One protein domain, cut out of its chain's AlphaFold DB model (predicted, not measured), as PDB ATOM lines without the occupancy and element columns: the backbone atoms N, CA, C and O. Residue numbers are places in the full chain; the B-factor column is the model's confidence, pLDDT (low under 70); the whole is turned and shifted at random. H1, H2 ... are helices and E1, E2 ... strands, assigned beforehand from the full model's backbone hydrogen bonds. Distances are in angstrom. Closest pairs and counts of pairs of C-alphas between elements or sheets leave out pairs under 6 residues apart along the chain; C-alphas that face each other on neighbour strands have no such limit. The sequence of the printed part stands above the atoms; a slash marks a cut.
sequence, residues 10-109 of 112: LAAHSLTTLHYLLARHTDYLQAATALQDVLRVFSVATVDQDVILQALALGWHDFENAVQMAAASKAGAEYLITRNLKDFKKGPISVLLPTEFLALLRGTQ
ATOM      1  N   LEU A  10      11.219 -42.378  26.657       97.62
ATOM      2  CA  LEU A  10      10.418 -42.497  27.875       97.62
ATOM      3  C   LEU A  10       8.938 -42.529  27.507       97.62
ATOM      4  O   LEU A  10       8.498 -41.734  26.679       97.62
ATOM      5  N   ALA A  11       8.154 -43.407  28.131       96.94
ATOM      6  CA  ALA A  11       6.705 -43.330  27.997       96.94
ATOM      7  C   ALA A  11       6.204 -42.019  28.625       96.94
ATOM      8  O   ALA A  11       6.730 -41.566  29.644       96.94
ATOM      9  N   ALA A  12       5.179 -41.401  28.033       94.12
ATOM     10  CA  ALA A  12       4.696 -40.089  28.477       94.12
ATOM     11  C   ALA A  12       4.328 -40.042  29.976       94.12
ATOM     12  O   ALA A  12       4.606 -39.052  30.650       94.12
ATOM     13  N   HIS A  13       3.765 -41.126  30.520       95.19
ATOM     14  CA  HIS A  13       3.409 -41.210  31.940       95.19
ATOM     15  C   HIS A  13       4.637 -41.256  32.868       95.19
ATOM     16  O   HIS A  13       4.563 -40.801  34.003       95.19
ATOM     17  N   SER A  14       5.800 -41.725  32.403       95.94
ATOM     18  CA  SER A  14       7.021 -41.712  33.219       95.94
ATOM     19  C   SER A  14       7.445 -40.275  33.562       95.94
ATOM     20  O   SER A  14       7.984 -40.028  34.641       95.94
ATOM     21  N   LEU A  15       7.160 -39.306  32.681       96.75
ATOM     22  CA  LEU A  15       7.427 -37.884  32.923       96.75
ATOM     23  C   LEU A  15       6.471 -37.289  33.956       96.75
ATOM     24  O   LEU A  15       6.900 -36.498  34.795       96.75
ATOM     25  N   THR A  16       5.191 -37.669  33.929       96.00
ATOM     26  CA  THR A  16       4.222 -37.198  34.928       96.00
ATOM     27  C   THR A  16       4.520 -37.798  36.302       96.00
ATOM     28  O   THR A  16       4.475 -37.074  37.297       96.00
ATOM     29  N   THR A  17       4.931 -39.070  36.366       95.75
ATOM     30  CA  THR A  17       5.432 -39.705  37.596       95.75
ATOM     31  C   THR A  17       6.685 -39.000  38.112       95.75
ATOM     32  O   THR A  17       6.760 -38.662  39.294       95.75
ATOM     33  N   LEU A  18       7.655 -38.708  37.240       96.44
ATOM     34  CA  LEU A  18       8.868 -37.989  37.629       96.44
ATOM     35  C   LEU A  18       8.555 -36.574  38.138       96.44
ATOM     36  O   LEU A  18       9.070 -36.187  39.184       96.44
ATOM     37  N   HIS A  19       7.665 -35.835  37.468       97.00
ATOM     38  CA  HIS A  19       7.188 -34.535  37.947       97.00
ATOM     39  C   HIS A  19       6.591 -34.639  39.354       97.00
ATOM     40  O   HIS A  19       6.961 -33.875  40.244       97.00
ATOM     41  N   TYR A  20       5.682 -35.600  39.563       95.88
ATOM     42  CA  TYR A  20       5.043 -35.827  40.857       95.88
ATOM     43  C   TYR A  20       6.070 -36.112  41.959       95.88
ATOM     44  O   TYR A  20       5.962 -35.561  43.052       95.88
ATOM     45  N   LEU A  21       7.086 -36.932  41.678       96.94
ATOM     46  CA  LEU A  21       8.145 -37.241  42.639       96.94
ATOM     47  C   LEU A  21       9.018 -36.020  42.955       96.94
ATOM     48  O   LEU A  21       9.291 -35.761  44.125       96.94
ATOM     49  N   LEU A  22       9.427 -35.252  41.942       96.88
ATOM     50  CA  LEU A  22      10.259 -34.057  42.120       96.88
ATOM     51  C   LEU A  22       9.529 -32.966  42.911       96.88
ATOM     52  O   LEU A  22      10.086 -32.422  43.862       96.88
ATOM     53  N   ALA A  23       8.256 -32.718  42.597       94.50
ATOM     54  CA  ALA A  23       7.439 -31.697  43.254       94.50
ATOM     55  C   ALA A  23       7.229 -31.942  44.763       94.50
ATOM     56  O   ALA A  23       6.807 -31.041  45.483       94.50
ATOM     57  N   ARG A  24       7.529 -33.146  45.270       96.69
ATOM     58  CA  ARG A  24       7.512 -33.451  46.713       96.69
ATOM     59  C   ARG A  24       8.757 -32.961  47.455       96.69
ATOM     60  O   ARG A  24       8.759 -32.960  48.684       96.69
ATOM     61  N   HIS A  25       9.810 -32.601  46.728       96.00
ATOM     62  CA  HIS A  25      11.130 -32.290  47.280       96.00
ATOM     63  C   HIS A  25      11.716 -30.973  46.761       96.00
ATOM     64  O   HIS A  25      12.677 -30.476  47.342       96.00
ATOM     65  N   THR A  26      11.149 -30.402  45.699       96.00
ATOM     66  CA  THR A  26      11.593 -29.144  45.090       96.00
ATOM     67  C   THR A  26      10.404 -28.243  44.770       96.00
ATOM     68  O   THR A  26       9.254 -28.679  44.801       96.00
ATOM     69  N   ASP A  27      10.673 -26.988  44.407       96.62
ATOM     70  CA  ASP A  27       9.638 -26.132  43.826       96.62
ATOM     71  C   ASP A  27       9.325 -26.512  42.364       96.62
ATOM     72  O   ASP A  27       9.997 -27.348  41.745       96.62
ATOM     73  N   TYR A  28       8.275 -25.890  41.822       95.19
ATOM     74  CA  TYR A  28       7.822 -26.104  40.450       95.19
ATOM     75  C   TYR A  28       8.907 -25.805  39.407       95.19
ATOM     76  O   TYR A  28       9.055 -26.567  38.453       95.19
ATOM     77  N   LEU A  29       9.659 -24.711  39.570       97.12
ATOM     78  CA  LEU A  29      10.651 -24.293  38.581       97.12
ATOM     79  C   LEU A  29      11.785 -25.316  38.501       97.12
ATOM     80  O   LEU A  29      12.151 -25.739  37.409       97.12
ATOM     81  N   GLN A  30      12.275 -25.775  39.652       97.44
ATOM     82  CA  GLN A  30      13.291 -26.822  39.741       97.44
ATOM     83  C   GLN A  30      12.809 -28.148  39.130       97.44
ATOM     84  O   GLN A  30      13.543 -28.770  38.360       97.44
ATOM     85  N   ALA A  31      11.568 -28.565  39.412       97.00
ATOM     86  CA  ALA A  31      10.997 -29.783  38.833       97.00
ATOM     87  C   ALA A  31      10.847 -29.679  37.304       97.00
ATOM     88  O   ALA A  31      11.189 -30.614  36.574       97.00
ATOM     89  N   ALA A  32      10.381 -28.530  36.806       96.88
ATOM     90  CA  ALA A  32      10.253 -28.262  35.380       96.88
ATOM     91  C   ALA A  32      11.618 -28.255  34.672       96.88
ATOM     92  O   ALA A  32      11.754 -28.876  33.618       96.88
ATOM     93  N   THR A  33      12.637 -27.616  35.255       97.69
ATOM     94  CA  THR A  33      14.008 -27.625  34.719       97.69
ATOM     95  C   THR A  33      14.571 -29.043  34.653       97.69
ATOM     96  O   THR A  33      15.078 -29.442  33.608       97.69
ATOM     97  N   ALA A  34      14.404 -29.847  35.705       97.12
ATOM     98  CA  ALA A  34      14.870 -31.232  35.704       97.12
ATOM     99  C   ALA A  34      14.209 -32.076  34.595       97.12
ATOM    100  O   ALA A  34      14.886 -32.854  33.923       97.12
ATOM    101  N   LEU A  35      12.905 -31.905  34.351       97.31
ATOM    102  CA  LEU A  35      12.214 -32.589  33.250       97.31
ATOM    103  C   LEU A  35      12.692 -32.115  31.877       97.31
ATOM    104  O   LEU A  35      12.856 -32.936  30.976       97.31
ATOM    105  N   GLN A  36      12.935 -30.813  31.712       97.44
ATOM    106  CA  GLN A  36      13.515 -30.277  30.482       97.44
ATOM    107  C   GLN A  36      14.896 -30.877  30.217       97.44
ATOM    108  O   GLN A  36      15.174 -31.255  29.083       97.44
ATOM    109  N   ASP A  37      15.730 -31.028  31.247       96.75
ATOM    110  CA  ASP A  37      17.057 -31.631  31.117       96.75
ATOM    111  C   ASP A  37      16.988 -33.118  30.760       96.75
ATOM    112  O   ASP A  37      17.724 -33.569  29.884       96.75
ATOM    113  N   VAL A  38      16.051 -33.873  31.343       96.81
ATOM    114  CA  VAL A  38      15.775 -35.259  30.923       96.81
ATOM    115  C   VAL A  38      15.379 -35.313  29.443       96.81
ATOM    116  O   VAL A  38      15.881 -36.154  28.698       96.81
ATOM    117  N   LEU A  39      14.531 -34.390  28.987       96.75
ATOM    118  CA  LEU A  39      14.063 -34.332  27.598       96.75
ATOM    119  C   LEU A  39      15.104 -33.805  26.597       96.75
ATOM    120  O   LEU A  39      14.893 -33.914  25.391       96.75
ATOM    121  N   ARG A  40      16.249 -33.280  27.053       95.38
ATOM    122  CA  ARG A  40      17.403 -33.026  26.169       95.38
ATOM    123  C   ARG A  40      18.079 -34.321  25.716       95.38
ATOM    124  O   ARG A  40      18.737 -34.314  24.681       95.38
ATOM    125  N   VAL A  41      17.917 -35.394  26.490       94.75
ATOM    126  CA  VAL A  41      18.557 -36.705  26.289       94.75
ATOM    127  C   VAL A  41      17.578 -37.725  25.711       94.75
ATOM    128  O   VAL A  41      17.909 -38.501  24.814       94.75
ATOM    129  N   PHE A  42      16.352 -37.738  26.237       96.56
ATOM    130  CA  PHE A  42      15.329 -38.714  25.889       96.56
ATOM    131  C   PHE A  42      14.235 -38.098  25.022       96.56
ATOM    132  O   PHE A  42      13.751 -36.999  25.282       96.56
ATOM    133  N   SER A  43      13.781 -38.856  24.027       97.00
ATOM    134  CA  SER A  43      12.527 -38.574  23.328       97.00
ATOM    135  C   SER A  43      11.335 -39.159  24.087       97.00
ATOM    136  O   SER A  43      11.484 -40.046  24.929       97.00
ATOM    137  N   VAL A  44      10.127 -38.695  23.772       98.06
ATOM    138  CA  VAL A  44       8.896 -39.228  24.368       98.06
ATOM    139  C   VAL A  44       8.287 -40.268  23.436       98.06
ATOM    140  O   VAL A  44       8.016 -39.978  22.273       98.06
ATOM    141  N   ALA A  45       8.055 -41.476  23.945       98.06
ATOM    142  CA  ALA A  45       7.226 -42.472  23.284       98.06
ATOM    143  C   ALA A  45       5.751 -42.090  23.472       98.06
ATOM    144  O   ALA A  45       5.259 -41.985  24.602       98.06
ATOM    145  N   THR A  46       5.060 -41.865  22.357       96.38
ATOM    146  CA  THR A  46       3.638 -41.516  22.336       96.38
ATOM    147  C   THR A  46       2.807 -42.612  22.996       96.38
ATOM    148  O   THR A  46       3.002 -43.797  22.732       96.38
ATOM    149  N   VAL A  47       1.851 -42.205  23.832       97.88
ATOM    150  CA  VAL A  47       0.818 -43.083  24.388       97.88
ATOM    151  C   VAL A  47      -0.517 -42.613  23.827       97.88
ATOM    152  O   VAL A  47      -1.066 -41.609  24.272       97.88
ATOM    153  N   ASP A  48      -0.996 -43.312  22.804       97.56
ATOM    154  CA  ASP A  48      -2.283 -43.078  22.155       97.56
ATOM    155  C   ASP A  48      -3.270 -44.221  22.463       97.56
ATOM    156  O   ASP A  48      -2.984 -45.126  23.253       97.56
ATOM    157  N   GLN A  49      -4.456 -44.180  21.852       98.44
ATOM    158  CA  GLN A  49      -5.479 -45.206  22.051       98.44
ATOM    159  C   GLN A  49      -4.978 -46.613  21.686       98.44
ATOM    160  O   GLN A  49      -5.292 -47.567  22.398       98.44
ATOM    161  N   ASP A  50      -4.186 -46.751  20.621       98.19
ATOM    162  CA  ASP A  50      -3.653 -48.048  20.199       98.19
ATOM    163  C   ASP A  50      -2.709 -48.619  21.255       98.19
ATOM    164  O   ASP A  50      -2.798 -49.801  21.583       98.19
ATOM    165  N   VAL A  51      -1.828 -47.783  21.816       98.31
ATOM    166  CA  VAL A  51      -0.925 -48.184  22.902       98.31
ATOM    167  C   VAL A  51      -1.715 -48.664  24.117       98.31
ATOM    168  O   VAL A  51      -1.372 -49.693  24.699       98.31
ATOM    169  N   ILE A  52      -2.794 -47.968  24.485       98.50
ATOM    170  CA  ILE A  52      -3.652 -48.370  25.608       98.50
ATOM    171  C   ILE A  52      -4.341 -49.712  25.335       98.50
ATOM    172  O   ILE A  52      -4.334 -50.590  26.198       98.50
ATOM    173  N   LEU A  53      -4.899 -49.907  24.138       98.50
ATOM    174  CA  LEU A  53      -5.537 -51.172  23.762       98.50
ATOM    175  C   LEU A  53      -4.532 -52.333  23.746       98.50
ATOM    176  O   LEU A  53      -4.837 -53.415  24.249       98.50
ATOM    177  N   GLN A  54      -3.320 -52.105  23.236       97.81
ATOM    178  CA  GLN A  54      -2.239 -53.091  23.274       97.81
ATOM    179  C   GLN A  54      -1.826 -53.422  24.710       97.81
ATOM    180  O   GLN A  54      -1.691 -54.595  25.045       97.81
ATOM    181  N   ALA A  55      -1.681 -52.415  25.574       97.69
ATOM    182  CA  ALA A  55      -1.343 -52.607  26.982       97.69
ATOM    183  C   ALA A  55      -2.393 -53.451  27.721       97.69
ATOM    184  O   ALA A  55      -2.040 -54.375  28.452       97.69
ATOM    185  N   LEU A  56      -3.684 -53.191  27.490       97.81
ATOM    186  CA  LEU A  56      -4.774 -54.001  28.044       97.81
ATOM    187  C   LEU A  56      -4.712 -55.451  27.539       97.81
ATOM    188  O   LEU A  56      -4.880 -56.384  28.325       97.81
ATOM    189  N   ALA A  57      -4.413 -55.646  26.252       97.00
ATOM    190  CA  ALA A  57      -4.286 -56.971  25.648       97.00
ATOM    191  C   ALA A  57      -3.096 -57.785  26.190       97.00
ATOM    192  O   ALA A  57      -3.127 -59.014  26.123       97.00
ATOM    193  N   LEU A  58      -2.073 -57.141  26.772       95.56
ATOM    194  CA  LEU A  58      -0.978 -57.847  27.450       95.56
ATOM    195  C   LEU A  58      -1.456 -58.598  28.704       95.56
ATOM    196  O   LEU A  58      -0.808 -59.563  29.115       95.56
ATOM    197  N   GLY A  59      -2.563 -58.175  29.330       94.44
ATOM    198  CA  GLY A  59      -3.119 -58.832  30.519       94.44
ATOM    199  C   GLY A  59      -2.195 -58.785  31.744       94.44
ATOM    200  O   GLY A  59      -2.197 -59.695  32.579       94.44
ATOM    201  N   TRP A  60      -1.337 -57.767  31.844       94.62
ATOM    202  CA  TRP A  60      -0.459 -57.592  33.000       94.62
ATOM    203  C   TRP A  60      -1.221 -56.914  34.139       94.62
ATOM    204  O   TRP A  60      -2.017 -56.010  33.913       94.62
ATOM    205  N   HIS A  61      -0.967 -57.358  35.373       92.38
ATOM    206  CA  HIS A  61      -1.585 -56.760  36.560       92.38
ATOM    207  C   HIS A  61      -1.065 -55.337  36.800       92.38
ATOM    208  O   HIS A  61      -1.814 -54.457  37.209       92.38
ATOM    209  N   ASP A  62       0.223 -55.118  36.540       94.19
ATOM    210  CA  ASP A  62       0.809 -53.786  36.537       94.19
ATOM    211  C   ASP A  62       0.549 -53.125  35.178       94.19
ATOM    212  O   ASP A  62       1.198 -53.433  34.173       94.19
ATOM    213  N   PHE A  63      -0.458 -52.254  35.151       95.12
ATOM    214  CA  PHE A  63      -0.876 -51.577  33.932       95.12
ATOM    215  C   PHE A  63       0.140 -50.530  33.463       95.12
ATOM    216  O   PHE A  63       0.282 -50.331  32.260       95.12
ATOM    217  N   GLU A  64       0.896 -49.906  34.371       95.19
ATOM    218  CA  GLU A  64       1.932 -48.932  34.005       95.19
ATOM    219  C   GLU A  64       3.034 -49.619  33.192       95.19
ATOM    220  O   GLU A  64       3.357 -49.192  32.079       95.19
ATOM    221  N   ASN A  65       3.509 -50.771  33.670       95.44
ATOM    222  CA  ASN A  65       4.481 -51.582  32.937       95.44
ATOM    223  C   ASN A  65       3.928 -52.085  31.595       95.44
ATOM    224  O   ASN A  65       4.670 -52.144  30.609       95.44
ATOM    225  N   ALA A  66       2.631 -52.408  31.526       96.94
ATOM    226  CA  ALA A  66       1.976 -52.791  30.277       96.94
ATOM    227  C   ALA A  66       1.973 -51.641  29.257       96.94
ATOM    228  O   ALA A  66       2.323 -51.844  28.093       96.94
ATOM    229  N   VAL A  67       1.631 -50.424  29.696       97.69
ATOM    230  CA  VAL A  67       1.655 -49.219  28.855       97.69
ATOM    231  C   VAL A  67       3.080 -48.895  28.422       97.69
ATOM    232  O   VAL A  67       3.294 -48.566  27.259       97.69
ATOM    233  N   GLN A  68       4.069 -49.032  29.305       97.06
ATOM    234  CA  GLN A  68       5.467 -48.784  28.961       97.06
ATOM    235  C   GLN A  68       5.995 -49.781  27.916       97.06
ATOM    236  O   GLN A  68       6.653 -49.374  26.959       97.06
ATOM    237  N   MET A  69       5.651 -51.066  28.049       97.69
ATOM    238  CA  MET A  69       5.968 -52.115  27.073       97.69
ATOM    239  C   MET A  69       5.290 -51.864  25.715       97.69
ATOM    240  O   MET A  69       5.945 -51.924  24.672       97.69
ATOM    241  N   ALA A  70       3.995 -51.535  25.714       97.94
ATOM    242  CA  ALA A  70       3.244 -51.238  24.495       97.94
ATOM    243  C   ALA A  70       3.752 -49.965  23.793       97.94
ATOM    244  O   ALA A  70       3.954 -49.972  22.580       97.94
ATOM    245  N   ALA A  71       4.033 -48.895  24.544       98.25
ATOM    246  CA  ALA A  71       4.566 -47.645  24.001       98.25
ATOM    247  C   ALA A  71       5.945 -47.853  23.365       98.25
ATOM    248  O   ALA A  71       6.194 -47.389  22.254       98.25
ATOM    249  N   ALA A  72       6.829 -48.591  24.042       97.75
ATOM    250  CA  ALA A  72       8.148 -48.919  23.515       97.75
ATOM    251  C   ALA A  72       8.049 -49.756  22.228       97.75
ATOM    252  O   ALA A  72       8.720 -49.448  21.244       97.75
ATOM    253  N   SER A  73       7.155 -50.750  22.194       97.62
ATOM    254  CA  SER A  73       6.906 -51.556  20.996       97.62
ATOM    255  C   SER A  73       6.357 -50.725  19.830       97.62
ATOM    256  O   SER A  73       6.900 -50.795  18.729       97.62
ATOM    257  N   LYS A  74       5.342 -49.881  20.065       97.75
ATOM    258  CA  LYS A  74       4.757 -48.989  19.047       97.75
ATOM    259  C   LYS A  74       5.778 -47.982  18.509       97.75
ATOM    260  O   LYS A  74       5.749 -47.667  17.323       97.75
ATOM    261  N   ALA A  75       6.689 -47.504  19.357       97.44
ATOM    262  CA  ALA A  75       7.767 -46.598  18.970       97.44
ATOM    263  C   ALA A  75       8.924 -47.287  18.219       97.44
ATOM    264  O   ALA A  75       9.868 -46.610  17.812       97.44
ATOM    265  N   GLY A  76       8.876 -48.612  18.037       97.06
ATOM    266  CA  GLY A  76       9.930 -49.375  17.369       97.06
ATOM    267  C   GLY A  76      11.210 -49.511  18.198       97.06
ATOM    268  O   GLY A  76      12.286 -49.672  17.626       97.06
ATOM    269  N   ALA A  77      11.120 -49.421  19.528       97.69
ATOM    270  CA  ALA A  77      12.266 -49.661  20.394       97.69
ATOM    271  C   ALA A  77      12.682 -51.138  20.337       97.69
ATOM    272  O   ALA A  77      11.850 -52.036  20.426       97.69
ATOM    273  N   GLU A  78      13.986 -51.387  20.236       96.56
ATOM    274  CA  GLU A  78      14.537 -52.750  20.213       96.56
ATOM    275  C   GLU A  78      14.533 -53.396  21.606       96.56
ATOM    276  O   GLU A  78      14.355 -54.608  21.747       96.56
ATOM    277  N   TYR A  79      14.717 -52.572  22.643       96.62
ATOM    278  CA  TYR A  79      14.876 -53.015  24.021       96.62
ATOM    279  C   TYR A  79      14.123 -52.106  24.992       96.62
ATOM    280  O   TYR A  79      14.106 -50.884  24.835       96.62
ATOM    281  N   LEU A  80      13.575 -52.702  26.049       97.06
ATOM    282  CA  LEU A  80      13.138 -52.004  27.254       97.06
ATOM    283  C   LEU A  80      14.192 -52.192  28.342       97.06
ATOM    284  O   LEU A  80      14.539 -53.319  28.689       97.06
ATOM    285  N   ILE A  81      14.695 -51.093  28.902       96.56
ATOM    286  CA  ILE A  81      15.745 -51.140  29.923       96.56
ATOM    287  C   ILE A  81      15.139 -50.908  31.304       96.56
ATOM    288  O   ILE A  81      14.510 -49.881  31.550       96.56
ATOM    289  N   THR A  82      15.344 -51.846  32.227       95.31
ATOM    290  CA  THR A  82      14.811 -51.763  33.594       95.31
ATOM    291  C   THR A  82      15.735 -52.449  34.586       95.31
ATOM    292  O   THR A  82      16.445 -53.391  34.254       95.31
ATOM    293  N   ARG A  83      15.710 -52.011  35.846       95.00
ATOM    294  CA  ARG A  83      16.384 -52.730  36.940       95.00
ATOM    295  C   ARG A  83      15.557 -53.899  37.476       95.00
ATOM    296  O   ARG A  83      16.060 -54.647  38.306       95.00
ATOM    297  N   ASN A  84      14.300 -54.033  37.048       92.31
ATOM    298  CA  ASN A  84      13.366 -54.994  37.614       92.31
ATOM    299  C   ASN A  84      12.756 -55.917  36.550       92.31
ATOM    300  O   ASN A  84      11.594 -55.771  36.183       92.31
ATOM    301  N   LEU A  85      13.543 -56.878  36.058       91.94
ATOM    302  CA  LEU A  85      13.112 -57.793  34.991       91.94
ATOM    303  C   LEU A  85      11.842 -58.586  35.339       91.94
ATOM    304  O   LEU A  85      11.027 -58.836  34.462       91.94
ATOM    305  N   LYS A  86      11.658 -58.972  36.609       89.50
ATOM    306  CA  LYS A  86      10.537 -59.827  37.050       89.50
ATOM    307  C   LYS A  86       9.158 -59.181  36.876       89.50
ATOM    308  O   LYS A  86       8.171 -59.906  36.778       89.50
ATOM    309  N   ASP A  87       9.089 -57.852  36.838       86.06
ATOM    310  CA  ASP A  87       7.825 -57.129  36.676       86.06
ATOM    311  C   ASP A  87       7.397 -57.072  35.203       86.06
ATOM    312  O   ASP A  87       6.229 -56.831  34.898       86.06
ATOM    313  N   PHE A  88       8.324 -57.362  34.286       87.56
ATOM    314  CA  PHE A  88       8.059 -57.432  32.861       87.56
ATOM    315  C   PHE A  88       7.901 -58.893  32.454       87.56
ATOM    316  O   PHE A  88       8.860 -59.663  32.369       87.56
ATOM    317  N   LYS A  89       6.652 -59.289  32.203       81.00
ATOM    318  CA  LYS A  89       6.341 -60.620  31.670       81.00
ATOM    319  C   LYS A  89       6.747 -60.698  30.193       81.00
ATOM    320  O   LYS A  89       7.345 -59.783  29.633       81.00
ATOM    321  N   LYS A  90       6.381 -61.796  29.527       85.88
ATOM    322  CA  LYS A  90       6.596 -61.969  28.087       85.88
ATOM    323  C   LYS A  90       5.872 -60.852  27.318       85.88
ATOM    324  O   LYS A  90       4.645 -60.852  27.243       85.88
ATOM    325  N   GLY A  91       6.638 -59.885  26.822       88.81
ATOM    326  CA  GLY A  91       6.163 -58.750  26.037       88.81
ATOM    327  C   GLY A  91       6.676 -58.800  24.594       88.81
ATOM    328  O   GLY A  91       7.488 -59.666  24.263       88.81
ATOM    329  N   PRO A  92       6.201 -57.892  23.729       93.44
ATOM    330  CA  PRO A  92       6.594 -57.815  22.321       93.44
ATOM    331  C   PRO A  92       8.063 -57.436  22.086       93.44
ATOM    332  O   PRO A  92       8.573 -57.712  21.004       93.44
ATOM    333  N   ILE A  93       8.742 -56.820  23.063       95.88
ATOM    334  CA  ILE A  93      10.153 -56.427  22.949       95.88
ATOM    335  C   ILE A  93      10.997 -56.991  24.096       95.88
ATOM    336  O   ILE A  93      10.494 -57.265  25.190       95.88
ATOM    337  N   SER A  94      12.293 -57.162  23.831       95.19
ATOM    338  CA  SER A  94      13.256 -57.700  24.793       95.19
ATOM    339  C   SER A  94      13.467 -56.742  25.958       95.19
ATOM    340  O   SER A  94      13.627 -55.537  25.769       95.19
ATOM    341  N   VAL A  95      13.517 -57.284  27.171       96.69
ATOM    342  CA  VAL A  95      13.741 -56.510  28.394       96.69
ATOM    343  C   VAL A  95      15.128 -56.829  28.924       96.69
ATOM    344  O   VAL A  95      15.462 -58.001  29.075       96.69
ATOM    345  N   LEU A  96      15.926 -55.799  29.200       96.81
ATOM    346  CA  LEU A  96      17.317 -55.935  29.627       96.81
ATOM    347  C   LEU A  96      17.607 -55.130  30.892       96.81
ATOM    348  O   LEU A  96      17.057 -54.047  31.117       96.81
ATOM    349  N   LEU A  97      18.558 -55.624  31.679       96.75
ATOM    350  CA  LEU A  97      19.223 -54.836  32.703       96.75
ATOM    351  C   LEU A  97      20.111 -53.766  32.049       96.75
ATOM    352  O   LEU A  97      20.689 -53.996  30.982       96.75
ATOM    353  N   PRO A  98      20.336 -52.622  32.719       95.94
ATOM    354  CA  PRO A  98      21.289 -51.624  32.241       95.94
ATOM    355  C   PRO A  98      22.684 -52.205  31.971       95.94
ATOM    356  O   PRO A  98      23.327 -51.844  30.992       95.94
ATOM    357  N   THR A  99      23.153 -53.128  32.814       95.81
ATOM    358  CA  THR A  99      24.457 -53.790  32.653       95.81
ATOM    359  C   THR A  99      24.523 -54.663  31.404       95.81
ATOM    360  O   THR A  99      25.539 -54.652  30.712       95.81
ATOM    361  N   GLU A 100      23.444 -55.377  31.087       96.12
ATOM    362  CA  GLU A 100      23.335 -56.211  29.887       96.12
ATOM    363  C   GLU A 100      23.323 -55.341  28.630       96.12
ATOM    364  O   GLU A 100      24.096 -55.577  27.703       96.12
ATOM    365  N   PHE A 101      22.533 -54.265  28.633       95.62
ATOM    366  CA  PHE A 101      22.502 -53.311  27.527       95.62
ATOM    367  C   PHE A 101      23.863 -52.641  27.290       95.62
ATOM    368  O   PHE A 101      24.326 -52.539  26.154       95.62
ATOM    369  N   LEU A 102      24.563 -52.241  28.356       93.62
ATOM    370  CA  LEU A 102      25.913 -51.686  28.243       93.62
ATOM    371  C   LEU A 102      26.919 -52.699  27.678       93.62
ATOM    372  O   LEU A 102      27.808 -52.306  26.920       93.62
ATOM    373  N   ALA A 103      26.802 -53.981  28.034       94.00
ATOM    374  CA  ALA A 103      27.639 -55.036  27.473       94.00
ATOM    375  C   ALA A 103      27.362 -55.239  25.974       94.00
ATOM    376  O   ALA A 103      28.316 -55.300  25.196       94.00
ATOM    377  N   LEU A 104      26.087 -55.248  25.562       92.62
ATOM    378  CA  LEU A 104      25.685 -55.323  24.152       92.62
ATOM    379  C   LEU A 104      26.272 -54.172  23.341       92.62
ATOM    380  O   LEU A 104      26.934 -54.416  22.337       92.62
ATOM    381  N   LEU A 105      26.128 -52.934  23.825       88.69
ATOM    382  CA  LEU A 105      26.691 -51.769  23.148       88.69
ATOM    383  C   LEU A 105      28.201 -51.922  22.937       88.69
ATOM    384  O   LEU A 105      28.704 -51.632  21.852       88.69
ATOM    385  N   ARG A 106      28.950 -52.369  23.956       86.12
ATOM    386  CA  ARG A 106      30.403 -52.613  23.850       86.12
ATOM    387  C   ARG A 106      30.741 -53.730  22.860       86.12
ATOM    388  O   ARG A 106      31.765 -53.624  22.195       86.12
ATOM    389  N   GLY A 107      29.909 -54.764  22.754       75.56
ATOM    390  CA  GLY A 107      30.079 -55.863  21.801       75.56
ATOM    391  C   GLY A 107      30.014 -55.408  20.342       75.56
ATOM    392  O   GLY A 107      30.848 -55.826  19.545       75.56
ATOM    393  N   THR A 108      29.125 -54.466  20.017       62.28
ATOM    394  CA  THR A 108      28.998 -53.876  18.669       62.28
ATOM    395  C   THR A 108      30.251 -53.103  18.216       62.28
ATOM    396  O   THR A 108      30.362 -52.756  17.051       62.28
ATOM    397  N   GLN A 109      31.211 -52.825  19.109       54.12
ATOM    398  CA  GLN A 109      32.462 -52.105  18.800       54.12
ATOM    399  C   GLN A 109      33.614 -53.022  18.353       54.12
ATOM    400  O   GLN A 109      34.685 -52.526  18.033       54.12
TER     401      GLN A 109
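This is residues 10 to 109 of the 112 residues of the protein "PIN domain-containing protein" of Anaerolineales bacterium (UniProt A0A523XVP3). A helical hairpin of H1 and H2 makes one end of the domain, and E1 leads from it to a second group, in which H4 sits between H3 and the small pair of strands E2 and E3. H5 follows this pair, and residues 102 to 109 stick out. The printed part has 100 residues with five named helices and three named strands, in the order H1 H2 E1 H3 H4 E2 E3 H5; E2 and E3 form a parallel sheet. It is mostly helix and only just compact, close to loose, with a radius of gyration of the C-alphas of 14.9 A and spans of 39 by 38 by 22 A.

H1, residues 12 to 22, and H2, residues 28 to 41, form a helical hairpin and touch, H2 with residues 31 to 35 alone; the closest C-alphas are those of Leu 22 and Ala 31, 5.4 A. They run opposite ways at a steep tilt of 41 degrees. E1, residues 42 to 45, pairs with no named strand, but its residues 44 to 45 pair with residues 10 to 11, parallel. H3, residues 49 to 57, touches H4, residues 63 to 74, at a steep tilt of 59 degrees, opposite ways; the closest C-alphas are those of Ala 55 and Ala 66, 4.7 A. H1 and H4 are near each other, with 8 pairs of C-alphas within 10 A. E2, residues 79 to 81, is the parallel neighbour of E3, residues 94 to 96, with N 80 and O 94 at 2.8 A and N 96 and O 80 at 2.9 A. The closest C-alphas of H4 and E2 are those of Ala 72 and Leu 80, 7.0 A. H5, residues 98 to 107, touches no helix; its closest C-alpha to E2 is that of Pro 98, 6.0 A from that of Ile 81. Every O i to N i+4 pair is within hydrogen-bond range in H3, H4 and H5; in H1 it is 6 of 7 and in H2 9 of 10.

H1 begins at C-alpha 12 (4.696, -40.089, 28.477) and is 15.9 A long; H2 is 20.7 A, H4 16.1 A and H5 14.3 A. H5 ends at C-alpha 107 (30.079, -55.863, 21.801).

The C-alphas farthest apart, of Asp 27 and Gln 109, are 42.7 A apart. The printed part has no cut. The link E2 to E3, residues 82 to 93, is long. Residues 108 to 109 have pLDDT under 70.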